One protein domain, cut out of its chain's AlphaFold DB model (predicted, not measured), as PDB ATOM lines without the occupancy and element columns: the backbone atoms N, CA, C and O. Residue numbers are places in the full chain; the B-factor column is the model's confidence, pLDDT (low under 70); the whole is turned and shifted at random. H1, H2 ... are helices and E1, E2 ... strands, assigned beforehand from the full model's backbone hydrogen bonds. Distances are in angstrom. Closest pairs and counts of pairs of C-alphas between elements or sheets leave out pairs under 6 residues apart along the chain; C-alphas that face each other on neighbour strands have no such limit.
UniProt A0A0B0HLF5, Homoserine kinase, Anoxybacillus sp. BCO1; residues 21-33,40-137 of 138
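AT A GLANCE: This is residues 21 to 33 and 40 to 137 of the 138 residues of the protein "Homoserine kinase" of Anoxybacillus sp. BCO1 (UniProt A0A0B0HLF5). A twisted sheet of four strands has the long helix H2 packed over one face, where E1 and E2 lie, while H1 packs on H2 at a steep tilt and only grazes the sheet. The short helix H3 ends the printed part, near H2 and away from the sheet. The printed part has 111 residues, with four named strands and three named helices in the order E1, E2, E3, H1, E4, H2, H3. The sheet's order is E1, E2, E4, E3, mixed, and the class is mixed, helices and strands. The whole is compact, with a radius of gyration of the C-alphas of 13.7 A and spans of 42 by 32 by 21 A.

IN THESE COORDINATES: E1, residues 21 to 29, begins at C-alpha 21 (-62.851, -3.574, 126.212) and is 25.9 A long. E2, residues 41 to 53, is 33.9 A long and bends by 67 degrees at residue 44. E3 is residues 58 to 61. H1, residues 76 to 87, is 16.7 A long. E4, residues 95 to 101, is 18.6 A long. H2, residues 111 to 127, is 23.7 A long and begins at C-alpha 111 (-46.652, 8.460, 122.605). H3, residues 133 to 137, ends at C-alpha 137 (-52.857, 2.035, 108.430).

HOW THE PARTS SIT: E1 and E2 are antiparallel neighbours, with N 25 and O 47 within hydrogen-bond range at 2.8 A. E2 and E4 are antiparallel too, with N 50 and O 98 at 2.9 A. E4 and E3 are parallel, with N 60 and O 97 at 2.8 A. E3, H1 and E4 form a strand-helix-strand unit, two parallel neighbour strands with a helix between them in the chain, and its crossover is left-handed. H2 is on one face of the sheet, making two layers, one of strands and one of helix; the closest C-alphas of E1 and H2 are those of Gly 27 and Ala 114, 5.7 A apart. H1 only grazes the sheet, with residues 77 to 78. H1 and H2 touch, closest at the C-alphas of Ala 81 and Ala 123, 4.8 A apart. They run the same way at a steep tilt of 43 degrees. H2 and H3 are close but not clearly touching, the closest C-alphas being those of Ile 120 and Lys 136, 6.7 A apart. H1 and H3 are apart. In H1, H2 and H3 every O i to N i+4 pair is within hydrogen-bond range.

THE WHOLE: The two C-alphas farthest apart, those of Gly 33 and Glu 55, are 47.3 A apart. Residues 34 to 39 are not printed, and C-alphas 33 and 40 are 11.8 A apart across the cut. The link from E3 to H1 is long, with 14 residues. The mean pLDDT of the printed part is 83.4; residues 27 to 33, 40 to 44, 105 to 110 and 134 to 137 are under 70.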
ATOM      1  N   VAL A  21     -63.823  -3.512 127.321       88.38
ATOM      2  CA  VAL A  21     -62.851  -3.574 126.212       88.38
ATOM      3  C   VAL A  21     -61.495  -3.125 126.725       88.38
ATOM      4  O   VAL A  21     -61.381  -2.073 127.353       88.38
ATOM      5  N   LYS A  22     -60.456  -3.913 126.443       92.31
ATOM      6  CA  LYS A  22     -59.073  -3.575 126.772       92.31
ATOM      7  C   LYS A  22     -58.241  -3.491 125.500       92.31
ATOM      8  O   LYS A  22     -58.037  -4.499 124.832       92.31
ATOM      9  N   ILE A  23     -57.737  -2.300 125.203       90.88
ATOM     10  CA  ILE A  23     -56.867  -2.034 124.053       90.88
ATOM     11  C   ILE A  23     -55.461  -1.793 124.589       90.88
ATOM     12  O   ILE A  23     -55.275  -0.965 125.479       90.88
ATOM     13  N   VAL A  24     -54.474  -2.512 124.058       89.31
ATOM     14  CA  VAL A  24     -53.062  -2.357 124.423       89.31
ATOM     15  C   VAL A  24     -52.273  -2.063 123.159       89.31
ATOM     16  O   VAL A  24     -52.240  -2.882 122.245       89.31
ATOM     17  N   VAL A  25     -51.630  -0.901 123.119       85.81
ATOM     18  CA  VAL A  25     -50.828  -0.449 121.982       85.81
ATOM     19  C   VAL A  25     -49.382  -0.268 122.430       85.81
ATOM     20  O   VAL A  25     -49.141   0.486 123.376       85.81
ATOM     21  N   PRO A  26     -48.407  -0.935 121.792       79.81
ATOM     22  CA  PRO A  26     -47.002  -0.723 122.100       79.81
ATOM     23  C   PRO A  26     -46.553   0.676 121.657       79.81
ATOM     24  O   PRO A  26     -46.989   1.207 120.636       79.81
ATOM     25  N   GLY A  27     -45.649   1.272 122.422       69.88
ATOM     26  CA  GLY A  27     -44.923   2.465 122.025       69.88
ATOM     27  C   GLY A  27     -43.921   2.129 120.925       69.88
ATOM     28  O   GLY A  27     -43.213   1.123 120.990       69.88
ATOM     29  N   SER A  28     -43.831   2.994 119.923       64.12
ATOM     30  CA  SER A  28     -42.854   2.887 118.842       64.12
ATOM     31  C   SER A  28     -41.862   4.038 118.926       64.12
ATOM     32  O   SER A  28     -42.278   5.192 119.012       64.12
ATOM     33  N   THR A  29     -40.563   3.772 118.826       53.31
ATOM     34  CA  THR A  29     -39.592   4.842 118.552       53.31
ATOM     35  C   THR A  29     -39.257   4.874 117.066       53.31
ATOM     36  O   THR A  29     -38.969   3.836 116.476       53.31
ATOM     37  N   ALA A  30     -39.252   6.068 116.479       48.53
ATOM     38  CA  ALA A  30     -38.602   6.353 115.202       48.53
ATOM     39  C   ALA A  30     -37.377   7.244 115.488       48.53
ATOM     40  O   ALA A  30     -37.456   8.094 116.375       48.53
ATOM     41  N   ASN A  31     -36.273   7.056 114.749       45.22
ATOM     42  CA  ASN A  31     -34.969   7.758 114.839       45.22
ATOM     43  C   ASN A  31     -33.873   7.120 115.726       45.22
ATOM     44  O   ASN A  31     -33.510   7.657 116.772       45.22
ATOM     45  N   LEU A  32     -33.245   6.038 115.249       41.03
ATOM     46  CA  LEU A  32     -31.930   5.573 115.725       41.03
ATOM     47  C   LEU A  32     -30.862   5.815 114.637       41.03
ATOM     48  O   LEU A  32     -30.551   4.929 113.847       41.03
ATOM     49  N   GLY A  33     -30.282   7.020 114.594       39.78
ATOM     50  CA  GLY A  33     -29.124   7.331 113.735       39.78
ATOM     51  C   GLY A  33     -29.435   7.487 112.232       39.78
ATOM     52  O   GLY A  33     -30.601   7.590 111.864       39.78
ATOM     53  N   GLY A  40     -38.574   1.175 112.901       49.78
ATOM     54  CA  GLY A  40     -39.335   1.403 114.127       49.78
ATOM     55  C   GLY A  40     -39.055   0.280 115.121       49.78
ATOM     56  O   GLY A  40     -39.426  -0.864 114.870       49.78
ATOM     57  N   LEU A  41     -38.390   0.574 116.240       53.00
ATOM     58  CA  LEU A  41     -38.230  -0.407 117.315       53.00
ATOM     59  C   LEU A  41     -39.429  -0.271 118.260       53.00
ATOM     60  O   LEU A  41     -39.628   0.783 118.870       53.00
ATOM     61  N   ALA A  42     -40.239  -1.325 118.369       55.34
ATOM     62  CA  ALA A  42     -41.237  -1.425 119.426       55.34
ATOM     63  C   ALA A  42     -40.486  -1.517 120.758       55.34
ATOM     64  O   ALA A  42     -39.778  -2.487 121.031       55.34
ATOM     65  N   VAL A  43     -40.575  -0.462 121.558       57.00
ATOM     66  CA  VAL A  43     -40.030  -0.455 122.916       57.00
ATOM     67  C   VAL A  43     -41.035  -1.149 123.832       57.00
ATOM     68  O   VAL A  43     -42.232  -1.114 123.559       57.00
ATOM     69  N   SER A  44     -40.580  -1.769 124.929       62.09
ATOM     70  CA  SER A  44     -41.428  -2.460 125.928       62.09
ATOM     71  C   SER A  44     -42.306  -1.505 126.758       62.09
ATOM     72  O   SER A  44     -42.497  -1.677 127.962       62.09
ATOM     73  N   LEU A  45     -42.807  -0.454 126.123       76.06
ATOM     74  CA  LEU A  45     -43.683   0.562 126.662       76.06
ATOM     75  C   LEU A  45     -45.029   0.415 125.958       76.06
ATOM     76  O   LEU A  45     -45.077   0.058 124.790       76.06
ATOM     77  N   HIS A  46     -46.120   0.657 126.663       83.31
ATOM     78  CA  HIS A  46     -47.470   0.422 126.198       83.31
ATOM     79  C   HIS A  46     -48.388   1.543 126.671       83.31
ATOM     80  O   HIS A  46     -48.280   2.027 127.801       83.31
ATOM     81  N   LEU A  47     -49.332   1.897 125.808       89.50
ATOM     82  CA  LEU A  47     -50.552   2.606 126.150       89.50
ATOM     83  C   LEU A  47     -51.666   1.567 126.303       89.50
ATOM     84  O   LEU A  47     -51.851   0.711 125.444       89.50
ATOM     85  N   THR A  48     -52.402   1.629 127.403       92.75
ATOM     86  CA  THR A  48     -53.540   0.755 127.689       92.75
ATOM     87  C   THR A  48     -54.789   1.596 127.886       92.75
ATOM     88  O   THR A  48     -54.787   2.524 128.699       92.75
ATOM     89  N   LEU A  49     -55.852   1.246 127.165       94.69
ATOM     90  CA  LEU A  49     -57.196   1.775 127.357       94.69
ATOM     91  C   LEU A  49     -58.079   0.672 127.931       94.69
ATOM     92  O   LEU A  49     -58.221  -0.384 127.318       94.69
ATOM     93  N   GLU A  50     -58.682   0.926 129.085       94.75
ATOM     94  CA  GLU A  50     -59.752   0.092 129.635       94.75
ATOM     95  C   GLU A  50     -61.058   0.866 129.496       94.75
ATOM     96  O   GLU A  50     -61.224   1.948 130.061       94.75
ATOM     97  N   VAL A  51     -61.961   0.345 128.677       94.50
ATOM     98  CA  VAL A  51     -63.144   1.055 128.199       94.50
ATOM     99  C   VAL A  51     -64.373   0.418 128.816       94.50
ATOM    100  O   VAL A  51     -64.646  -0.766 128.609       94.50
ATOM    101  N   VAL A  52     -65.134   1.237 129.534       92.56
ATOM    102  CA  VAL A  52     -66.421   0.865 130.114       92.56
ATOM    103  C   VAL A  52     -67.502   1.806 129.602       92.56
ATOM    104  O   VAL A  52     -67.258   2.979 129.312       92.56
ATOM    105  N   ARG A  53     -68.728   1.299 129.489       89.88
ATOM    106  CA  ARG A  53     -69.870   2.126 129.082       89.88
ATOM    107  C   ARG A  53     -70.142   3.211 130.121       89.88
ATOM    108  O   ARG A  53     -70.031   2.966 131.322       89.88
ATOM    109  N   ALA A  54     -70.531   4.389 129.651       91.19
ATOM    110  CA  ALA A  54     -70.911   5.510 130.499       91.19
ATOM    111  C   ALA A  54     -72.003   6.347 129.820       91.19
ATOM    112  O   ALA A  54     -72.316   6.146 128.650       91.19
ATOM    113  N   GLU A  55     -72.586   7.295 130.551       90.88
ATOM    114  CA  GLU A  55     -73.573   8.233 129.995       90.88
ATOM    115  C   GLU A  55     -72.917   9.364 129.187       90.88
ATOM    116  O   GLU A  55     -73.545   9.953 128.311       90.88
ATOM    117  N   MET A  56     -71.640   9.646 129.458       93.50
ATOM    118  CA  MET A  56     -70.851  10.686 128.803       93.50
ATOM    119  C   MET A  56     -69.415  10.218 128.558       93.50
ATOM    120  O   MET A  56     -68.930   9.307 129.232       93.50
ATOM    121  N   TRP A  57     -68.738  10.854 127.603       95.38
ATOM    122  CA  TRP A  57     -67.319  10.625 127.361       95.38
ATOM    123  C   TRP A  57     -66.473  11.147 128.518       95.38
ATOM    124  O   TRP A  57     -66.535  12.328 128.860       95.38
ATOM    125  N   GLU A  58     -65.659  10.266 129.091       96.75
ATOM    126  CA  GLU A  58     -64.744  10.602 130.177       96.75
ATOM    127  C   GLU A  58     -63.432   9.829 130.025       96.75
ATOM    128  O   GLU A  58     -63.434   8.608 129.910       96.75
ATOM    129  N   PHE A  59     -62.299  10.522 130.069       96.38
ATOM    130  CA  PHE A  59     -60.962   9.935 130.048       96.38
ATOM    131  C   PHE A  59     -60.324  10.102 131.421       96.38
ATOM    132  O   PHE A  59     -60.088  11.218 131.883       96.38
ATOM    133  N   VAL A  60     -60.038   8.979 132.073       96.38
ATOM    134  CA  VAL A  60     -59.530   8.925 133.443       96.38
ATOM    135  C   VAL A  60     -58.065   8.484 133.415       96.38
ATOM    136  O   VAL A  60     -57.793   7.298 133.199       96.38
ATOM    137  N   PRO A  61     -57.102   9.390 133.644       94.69
ATOM    138  CA  PRO A  61     -55.693   9.023 133.692       94.69
ATOM    139  C   PRO A  61     -55.378   8.172 134.932       94.69
ATOM    140  O   PRO A  61     -55.785   8.497 136.048       94.69
ATOM    141  N   LYS A  62     -54.640   7.076 134.739       95.06
ATOM    142  CA  LYS A  62     -54.234   6.127 135.792       95.06
ATOM    143  C   LYS A  62     -52.742   6.153 136.116       95.06
ATOM    144  O   LYS A  62     -52.359   5.680 137.181       95.06
ATOM    145  N   THR A  63     -51.911   6.703 135.234       91.88
ATOM    146  CA  THR A  63     -50.460   6.817 135.438       91.88
ATOM    147  C   THR A  63     -50.001   8.273 135.375       91.88
ATOM    148  O   THR A  63     -50.718   9.151 134.884       91.88
ATOM    149  N   SER A  64     -48.806   8.550 135.903       88.38
ATOM    150  CA  SER A  64     -48.202   9.889 135.910       88.38
ATOM    151  C   SER A  64     -47.996  10.445 134.506       88.38
ATOM    152  O   SER A  64     -48.181  11.639 134.286       88.38
ATOM    153  N   GLU A  65     -47.664   9.570 133.562       87.12
ATOM    154  CA  GLU A  65     -47.330   9.895 132.180       87.12
ATOM    155  C   GLU A  65     -48.527  10.509 131.458       87.12
ATOM    156  O   GLU A  65     -48.347  11.375 130.616       87.12
ATOM    157  N   VAL A  66     -49.753  10.118 131.815       88.06
ATOM    158  CA  VAL A  66     -50.987  10.613 131.183       88.06
ATOM    159  C   VAL A  66     -51.775  11.567 132.072       88.06
ATOM    160  O   VAL A  66     -52.891  11.941 131.734       88.06
ATOM    161  N   LYS A  67     -51.220  12.008 133.204       89.38
ATOM    162  CA  LYS A  67     -51.941  12.846 134.177       89.38
ATOM    163  C   LYS A  67     -52.461  14.168 133.593       89.38
ATOM    164  O   LYS A  67     -53.425  14.719 134.111       89.38
ATOM    165  N   SER A  68     -51.820  14.678 132.544       87.56
ATOM    166  CA  SER A  68     -52.160  15.942 131.883       87.56
ATOM    167  C   SER A  68     -53.087  15.797 130.670       87.56
ATOM    168  O   SER A  68     -53.362  16.805 130.017       87.56
ATOM    169  N   ILE A  69     -53.564  14.590 130.336       89.50
ATOM    170  CA  ILE A  69     -54.476  14.431 129.196       89.50
ATOM    171  C   ILE A  69     -55.818  15.124 129.479       89.50
ATOM    172  O   ILE A  69     -56.303  15.083 130.613       89.50
ATOM    173  N   PRO A  70     -56.463  15.722 128.465       93.31
ATOM    174  CA  PRO A  70     -57.823  16.216 128.619       93.31
ATOM    175  C   PRO A  70     -58.786  15.079 128.987       93.31
ATOM    176  O   PRO A  70     -58.666  13.970 128.470       93.31
ATOM    177  N   THR A  71     -59.757  15.343 129.859       93.12
ATOM    178  CA  THR A  71     -60.655  14.306 130.398       93.12
ATOM    179  C   THR A  71     -61.961  14.140 129.619       93.12
ATOM    180  O   THR A  71     -62.738  13.251 129.937       93.12
ATOM    181  N   GLY A  72     -62.230  14.972 128.613       92.12
ATOM    182  CA  GLY A  72     -63.477  14.943 127.839       92.12
ATOM    183  C   GLY A  72     -63.237  14.842 126.337       92.12
ATOM    184  O   GLY A  72     -62.225  14.320 125.879       92.12
ATOM    185  N   GLU A  73     -64.149  15.415 125.558       93.62
ATOM    186  CA  GLU A  73     -64.127  15.389 124.087       93.62
ATOM    187  C   GLU A  73     -62.964  16.177 123.445       93.62
ATOM    188  O   GLU A  73     -62.730  16.117 122.240       93.62
ATOM    189  N   SER A  74     -62.191  16.920 124.236       93.00
ATOM    190  CA  SER A  74     -60.937  17.531 123.786       93.00
ATOM    191  C   SER A  74     -59.744  16.566 123.824       93.00
ATOM    192  O   SER A  74     -58.647  16.947 123.418       93.00
ATOM    193  N   ASN A  75     -59.921  15.332 124.310       94.00
ATOM    194  CA  ASN A  75     -58.874  14.314 124.310       94.00
ATOM    195  C   ASN A  75     -58.558  13.863 122.874       94.00
ATOM    196  O   ASN A  75     -59.468  13.568 122.101       94.00
ATOM    197  N   LEU A  76     -57.270  13.746 122.536       92.38
ATOM    198  CA  LEU A  76     -56.816  13.288 121.218       92.38
ATOM    199  C   LEU A  76     -57.429  11.933 120.827       92.38
ATOM    200  O   LEU A  76     -57.846  11.763 119.685       92.38
ATOM    201  N   ILE A  77     -57.521  10.995 121.776       94.69
ATOM    202  CA  ILE A  77     -58.085   9.662 121.534       94.69
ATOM    203  C   ILE A  77     -59.546   9.784 121.094       94.69
ATOM    204  O   ILE A  77     -59.951   9.149 120.125       94.69
ATOM    205  N   TYR A  78     -60.328  10.640 121.759       96.50
ATOM    206  CA  TYR A  78     -61.708  10.895 121.353       96.50
ATOM    207  C   TYR A  78     -61.786  11.547 119.977       96.50
ATOM    208  O   TYR A  78     -62.556  11.095 119.138       96.50
ATOM    209  N   GLN A  79     -61.003  12.601 119.739       95.56
ATOM    210  CA  GLN A  79     -61.072  13.360 118.491       95.56
ATOM    211  C   GLN A  79     -60.791  12.472 117.279       95.56
ATOM    212  O   GLN A  79     -61.558  12.495 116.320       95.56
ATOM    213  N   VAL A  80     -59.745  11.648 117.354       94.62
ATOM    214  CA  VAL A  80     -59.380  10.710 116.286       94.62
ATOM    215  C   VAL A  80     -60.437   9.618 116.131       94.62
ATOM    216  O   VAL A  80     -60.884   9.364 115.015       94.62
ATOM    217  N   ALA A  81     -60.889   9.009 117.232       94.31
ATOM    218  CA  ALA A  81     -61.888   7.945 117.174       94.31
ATOM    219  C   ALA A  81     -63.223   8.442 116.590       94.31
ATOM    220  O   ALA A  81     -63.829   7.786 115.742       94.31
ATOM    221  N   ASN A  82     -63.674   9.620 117.021       95.25
ATOM    222  CA  ASN A  82     -64.907  10.234 116.550       95.25
ATOM    223  C   ASN A  82     -64.801  10.671 115.084       95.25
ATOM    224  O   ASN A  82     -65.748  10.476 114.327       95.25
ATOM    225  N   GLU A  83     -63.663  11.231 114.667       94.19
ATOM    226  CA  GLU A  83     -63.441  11.587 113.264       94.19
ATOM    227  C   GLU A  83     -63.466  10.344 112.367       94.19
ATOM    228  O   GLU A  83     -64.201  10.327 111.382       94.19
ATOM    229  N   LEU A  84     -62.767   9.270 112.753       92.12
ATOM    230  CA  LEU A  84     -62.797   8.009 112.011       92.12
ATOM    231  C   LEU A  84     -64.224   7.455 111.927       92.12
ATOM    232  O   LEU A  84     -64.723   7.192 110.839       92.12
ATOM    233  N   ALA A  85     -64.935   7.351 113.051       91.62
ATOM    234  CA  ALA A  85     -66.310   6.855 113.057       91.62
ATOM    235  C   ALA A  85     -67.244   7.692 112.163       91.62
ATOM    236  O   ALA A  85     -68.075   7.137 111.436       91.62
ATOM    237  N   ARG A  86     -67.069   9.021 112.142       93.00
ATOM    238  CA  ARG A  86     -67.826   9.927 111.265       93.00
ATOM    239  C   ARG A  86     -67.563   9.679 109.784       93.00
ATOM    240  O   ARG A  86     -68.514   9.783 109.009       93.00
ATOM    241  N   GLN A  87     -66.338   9.332 109.389       91.25
ATOM    242  CA  GLN A  87     -66.020   8.979 107.997       91.25
ATOM    243  C   GLN A  87     -66.805   7.747 107.527       91.25
ATOM    244  O   GLN A  87     -67.255   7.704 106.383       91.25
ATOM    245  N   TYR A  88     -67.078   6.809 108.437       89.69
ATOM    246  CA  TYR A  88     -67.917   5.630 108.186       89.69
ATOM    247  C   TYR A  88     -69.410   5.858 108.490       89.69
ATOM    248  O   TYR A  88     -70.222   4.939 108.384       89.69
ATOM    249  N   GLY A  89     -69.812   7.082 108.849       91.06
ATOM    250  CA  GLY A  89     -71.207   7.423 109.147       91.06
ATOM    251  C   GLY A  89     -71.746   6.807 110.443       91.06
ATOM    252  O   GLY A  89     -72.962   6.682 110.596       91.06
ATOM    253  N   VAL A  90     -70.862   6.432 111.369       91.19
ATOM    254  CA  VAL A  90     -71.194   5.816 112.658       91.19
ATOM    255  C   VAL A  90     -71.022   6.831 113.789       91.19
ATOM    256  O   VAL A  90     -70.078   7.616 113.812       91.19
ATOM    257  N   ALA A  91     -71.944   6.810 114.753       90.44
ATOM    258  CA  ALA A  91     -71.807   7.546 116.006       90.44
ATOM    259  C   ALA A  91     -71.319   6.593 117.101       90.44
ATOM    260  O   ALA A  91     -71.949   5.562 117.346       90.44
ATOM    261  N   LEU A  92     -70.208   6.934 117.757       90.94
ATOM    262  CA  LEU A  92     -69.671   6.116 118.842       90.94
ATOM    263  C   LEU A  92     -70.510   6.285 120.122       90.94
ATOM    264  O   LEU A  92     -70.863   7.414 120.476       90.94
ATOM    265  N   PRO A  93     -70.818   5.194 120.844       91.75
ATOM    266  CA  PRO A  93     -71.479   5.280 122.138       91.75
ATOM    267  C   PRO A  93     -70.551   5.921 123.189       91.75
ATOM    268  O   PRO A  93     -69.357   5.616 123.198       91.75
ATOM    269  N   PRO A  94     -71.075   6.761 124.100       92.81
ATOM    270  CA  PRO A  94     -70.278   7.363 125.164       92.81
ATOM    271  C   PRO A  94     -69.675   6.311 126.099       92.81
ATOM    272  O   PRO A  94     -70.324   5.332 126.482       92.81
ATOM    273  N   CYS A  95     -68.412   6.526 126.468       93.94
ATOM    274  CA  CYS A  95     -67.648   5.612 127.308       93.94
ATOM    275  C   CYS A  95     -66.800   6.366 128.334       93.94
ATOM    276  O   CYS A  95     -66.298   7.462 128.074       93.94
ATOM    277  N   ARG A  96     -66.562   5.713 129.472       95.50
ATOM    278  CA  ARG A  96     -65.478   6.060 130.384       95.50
ATOM    279  C   ARG A  96     -64.264   5.211 130.020       95.50
ATOM    280  O   ARG A  96     -64.340   3.986 129.976       95.50
ATOM    281  N   VAL A  97     -63.145   5.868 129.760       95.88
ATOM    282  CA  VAL A  97     -61.898   5.257 129.307       95.88
ATOM    283  C   VAL A  97     -60.833   5.494 130.364       95.88
ATOM    284  O   VAL A  97     -60.403   6.624 130.586       95.88
ATOM    285  N   PHE A  98     -60.382   4.435 131.026       96.12
ATOM    286  CA  PHE A  98     -59.219   4.502 131.900       96.12
ATOM    287  C   PHE A  98     -57.955   4.392 131.056       96.12
ATOM    288  O   PHE A  98     -57.760   3.417 130.332       96.12
ATOM    289  N   VAL A  99     -57.097   5.403 131.146       95.00
ATOM    290  CA  VAL A  99     -55.893   5.520 130.325       95.00
ATOM    291  C   VAL A  99     -54.677   5.262 131.201       95.00
ATOM    292  O   VAL A  99     -54.455   5.977 132.177       95.00
ATOM    293  N   SER A 100     -53.874   4.266 130.845       93.50
ATOM    294  CA  SER A 100     -52.583   3.984 131.481       93.50
ATOM    295  C   SER A 100     -51.491   4.009 130.427       93.50
ATOM    296  O   SER A 100     -51.651   3.411 129.371       93.50
ATOM    297  N   SER A 101     -50.368   4.659 130.699       89.19
ATOM    298  CA  SER A 101     -49.200   4.612 129.817       89.19
ATOM    299  C   SER A 101     -47.930   4.581 130.640       89.19
ATOM    300  O   SER A 101     -47.832   5.294 131.632       89.19
ATOM    301  N   ASN A 102     -46.947   3.806 130.207       85.88
ATOM    302  CA  ASN A 102     -45.564   3.951 130.661       85.88
ATOM    303  C   ASN A 102     -44.670   4.571 129.568       85.88
ATOM    304  O   ASN A 102     -43.457   4.626 129.742       85.88
ATOM    305  N   ILE A 103     -45.247   5.043 128.450       79.69
ATOM    306  CA  ILE A 103     -44.527   5.745 127.379       79.69
ATOM    307  C   ILE A 103     -44.244   7.187 127.837       79.69
ATOM    308  O   ILE A 103     -45.195   7.949 128.032       79.69
ATOM    309  N   PRO A 104     -42.972   7.606 127.980       73.12
ATOM    310  CA  PRO A 104     -42.636   8.973 128.358       73.12
ATOM    311  C   PRO A 104     -43.114   9.988 127.310       73.12
ATOM    312  O   PRO A 104     -42.875   9.818 126.115       73.12
ATOM    313  N   PHE A 105     -43.707  11.097 127.764       65.00
ATOM    314  CA  PHE A 105     -44.118  12.217 126.897       65.00
ATOM    315  C   PHE A 105     -42.937  12.946 126.235       65.00
ATOM    316  O   PHE A 105     -43.094  13.637 125.231       65.00
ATOM    317  N   THR A 106     -41.734  12.794 126.781       49.00
ATOM    318  CA  THR A 106     -40.514  13.416 126.269       49.00
ATOM    319  C   THR A 106     -39.713  12.410 125.441       49.00
ATOM    320  O   THR A 106     -39.380  11.353 125.974       49.00
ATOM    321  N   ARG A 107     -39.299  12.805 124.222       51.53
ATOM    322  CA  ARG A 107     -38.252  12.189 123.357       51.53
ATOM    323  C   ARG A 107     -38.680  11.348 122.142       51.53
ATOM    324  O   ARG A 107     -38.009  10.375 121.831       51.53
ATOM    325  N   GLY A 108     -39.735  11.710 121.408       56.56
ATOM    326  CA  GLY A 108     -39.974  11.082 120.092       56.56
ATOM    327  C   GLY A 108     -40.261   9.570 120.137       56.56
ATOM    328  O   GLY A 108     -40.191   8.897 119.116       56.56
ATOM    329  N   LEU A 109     -40.635   9.044 121.310       56.38
ATOM    330  CA  LEU A 109     -40.939   7.630 121.568       56.38
ATOM    331  C   LEU A 109     -42.376   7.240 121.167       56.38
ATOM    332  O   LEU A 109     -42.956   6.315 121.732       56.38
ATOM    333  N   GLY A 110     -42.986   7.993 120.247       66.12
ATOM    334  CA  GLY A 110     -44.275   7.637 119.650       66.12
ATOM    335  C   GLY A 110     -45.480   7.624 120.594       66.12
ATOM    336  O   GLY A 110     -46.447   6.940 120.292       66.12
ATOM    337  N   SER A 111     -45.482   8.379 121.702       76.56
ATOM    338  CA  SER A 111     -46.652   8.460 122.605       76.56
ATOM    339  C   SER A 111     -47.930   8.908 121.873       76.56
ATOM    340  O   SER A 111     -48.973   8.272 122.009       76.56
ATOM    341  N   SER A 112     -47.836   9.935 121.019       83.12
ATOM    342  CA  SER A 112     -48.965  10.376 120.188       83.12
ATOM    343  C   SER A 112     -49.352   9.346 119.127       83.12
ATOM    344  O   SER A 112     -50.537   9.157 118.877       83.12
ATOM    345  N   ALA A 113     -48.378   8.651 118.531       83.38
ATOM    346  CA  ALA A 113     -48.644   7.596 117.550       83.38
ATOM    347  C   ALA A 113     -49.393   6.418 118.196       83.38
ATOM    348  O   ALA A 113     -50.410   5.975 117.671       83.38
ATOM    349  N   ALA A 114     -48.966   5.988 119.386       85.88
ATOM    350  CA  ALA A 114     -49.663   4.971 120.167       85.88
ATOM    351  C   ALA A 114     -51.090   5.413 120.537       85.88
ATOM    352  O   ALA A 114     -52.012   4.606 120.474       85.88
ATOM    353  N   ALA A 115     -51.296   6.694 120.868       88.94
ATOM    354  CA  ALA A 115     -52.627   7.241 121.137       88.94
ATOM    355  C   ALA A 115     -53.537   7.243 119.898       88.94
ATOM    356  O   ALA A 115     -54.715   6.914 120.018       88.94
ATOM    357  N   ILE A 116     -53.000   7.565 118.717       89.75
ATOM    358  CA  ILE A 116     -53.739   7.528 117.445       89.75
ATOM    359  C   ILE A 116     -54.142   6.090 117.104       89.75
ATOM    360  O   ILE A 116     -55.314   5.837 116.849       89.75
ATOM    361  N   VAL A 117     -53.211   5.135 117.174       89.94
ATOM    362  CA  VAL A 117     -53.515   3.715 116.929       89.94
ATOM    363  C   VAL A 117     -54.552   3.203 117.931       89.94
ATOM    364  O   VAL A 117     -55.517   2.552 117.542       89.94
ATOM    365  N   ALA A 118     -54.422   3.558 119.213       90.69
ATOM    366  CA  ALA A 118     -55.403   3.177 120.226       90.69
ATOM    367  C   ALA A 118     -56.793   3.773 119.949       90.69
ATOM    368  O   ALA A 118     -57.798   3.129 120.235       90.69
ATOM    369  N   ALA A 119     -56.859   4.978 119.379       92.62
ATOM    370  CA  ALA A 119     -58.107   5.617 118.973       92.62
ATOM    371  C   ALA A 119     -58.756   4.946 117.755       92.62
ATOM    372  O   ALA A 119     -59.975   4.795 117.726       92.62
ATOM    373  N   ILE A 120     -57.954   4.520 116.775       91.06
ATOM    374  CA  ILE A 120     -58.426   3.765 115.605       91.06
ATOM    375  C   ILE A 120     -59.027   2.432 116.057       91.06
ATOM    376  O   ILE A 120     -60.156   2.115 115.687       91.06
ATOM    377  N   GLU A 121     -58.327   1.695 116.923       92.00
ATOM    378  CA  GLU A 121     -58.857   0.456 117.506       92.00
ATOM    379  C   GLU A 121     -60.121   0.723 118.330       92.00
ATOM    380  O   GLU A 121     -61.117   0.019 118.189       92.00
ATOM    381  N   LEU A 122     -60.144   1.795 119.126       92.38
ATOM    382  CA  LEU A 122     -61.326   2.178 119.898       92.38
ATOM    383  C   LEU A 122     -62.542   2.433 118.998       92.38
ATOM    384  O   LEU A 122     -63.635   1.942 119.284       92.38
ATOM    385  N   ALA A 123     -62.368   3.181 117.910       92.44
ATOM    386  CA  ALA A 123     -63.427   3.443 116.944       92.44
ATOM    387  C   ALA A 123     -63.860   2.179 116.197       92.44
ATOM    388  O   ALA A 123     -65.057   1.993 115.984       92.44
ATOM    389  N   ASN A 124     -62.921   1.302 115.841       89.81
ATOM    390  CA  ASN A 124     -63.223   0.036 115.184       89.81
ATOM    391  C   ASN A 124     -64.105  -0.861 116.067       89.81
ATOM    392  O   ASN A 124     -65.166  -1.309 115.628       89.81
ATOM    393  N   GLU A 125     -63.716  -1.051 117.331       89.56
ATOM    394  CA  GLU A 125     -64.432  -1.906 118.284       89.56
ATOM    395  C   GLU A 125     -65.805  -1.318 118.659       89.56
ATOM    396  O   GLU A 125     -66.838  -1.997 118.609       89.56
ATOM    397  N   LEU A 126     -65.854  -0.025 119.002       89.06
ATOM    398  CA  LEU A 126     -67.096   0.633 119.420       89.06
ATOM    399  C   LEU A 126     -68.049   0.894 118.249       89.06
ATOM    400  O   LEU A 126     -69.267   0.766 118.407       89.06
ATOM    401  N   GLY A 127     -67.505   1.253 117.087       86.25
ATOM    402  CA  GLY A 127     -68.249   1.543 115.868       86.25
ATOM    403  C   GLY A 127     -68.634   0.303 115.065       86.25
ATOM    404  O   GLY A 127     -69.483   0.413 114.183       86.25
ATOM    405  N   ARG A 128     -68.065  -0.871 115.386       84.94
ATOM    406  CA  ARG A 128     -68.207  -2.118 114.609       84.94
ATOM    407  C   ARG A 128     -67.905  -1.892 113.134       84.94
ATOM    408  O   ARG A 128     -68.705  -2.225 112.264       84.94
ATOM    409  N   LEU A 129     -66.775  -1.239 112.897       80.75
ATOM    410  CA  LEU A 129     -66.361  -0.869 111.553       80.75
ATOM    411  C   LEU A 129     -65.788  -2.073 110.785       80.75
ATOM    412  O   LEU A 129     -65.750  -2.024 109.563       80.75
ATOM    413  N   ASP A 130     -65.396  -3.141 111.495       83.12
ATOM    414  CA  ASP A 130     -64.797  -4.364 110.942       83.12
ATOM    415  C   ASP A 130     -63.631  -4.060 109.975       83.12
ATOM    416  O   ASP A 130     -63.447  -4.740 108.965       83.12
ATOM    417  N   LEU A 131     -62.836  -3.029 110.300       79.56
ATOM    418  CA  LEU A 131     -61.730  -2.558 109.466       79.56
ATOM    419  C   LEU A 131     -60.630  -3.614 109.367       79.56
ATOM    420  O   LEU A 131     -60.167  -4.164 110.374       79.56
ATOM    421  N   SER A 132     -60.156  -3.836 108.148       78.75
ATOM    422  CA  SER A 132     -58.949  -4.605 107.874       78.75
ATOM    423  C   SER A 132     -57.694  -3.877 108.374       78.75
ATOM    424  O   SER A 132     -57.689  -2.668 108.600       78.75
ATOM    425  N   GLN A 133     -56.582  -4.606 108.528       71.62
ATOM    426  CA  GLN A 133     -55.310  -4.003 108.954       71.62
ATOM    427  C   GLN A 133     -54.807  -2.933 107.969       71.62
ATOM    428  O   GLN A 133     -54.170  -1.978 108.396       71.62
ATOM    429  N   GLU A 134     -55.112  -3.071 106.677       67.56
ATOM    430  CA  GLU A 134     -54.746  -2.091 105.646       67.56
ATOM    431  C   GLU A 134     -55.521  -0.780 105.824       67.56
ATOM    432  O   GLU A 134     -54.931   0.295 105.771       67.56
ATOM    433  N   GLU A 135     -56.817  -0.859 106.139       69.06
ATOM    434  CA  GLU A 135     -57.670   0.312 106.392       69.06
ATOM    435  C   GLU A 135     -57.321   1.032 107.699       69.06
ATOM    436  O   GLU A 135     -57.562   2.229 107.826       69.06
ATOM    437  N   LYS A 136     -56.732   0.325 108.669       66.25
ATOM    438  CA  LYS A 136     -56.244   0.923 109.921       66.25
ATOM    439  C   LYS A 136     -54.920   1.680 109.763       66.25
ATOM    440  O   LYS A 136     -54.572   2.461 110.648       66.25
ATOM    441  N   CYS A 137     -54.166   1.426 108.692       58.97
ATOM    442  CA  CYS A 137     -52.857   2.035 108.430       58.97
ATOM    443  C   CYS A 137     -52.871   3.115 107.332       58.97
ATOM    444  O   CYS A 137     -51.827   3.731 107.106       58.97
TER     445      CYS A 137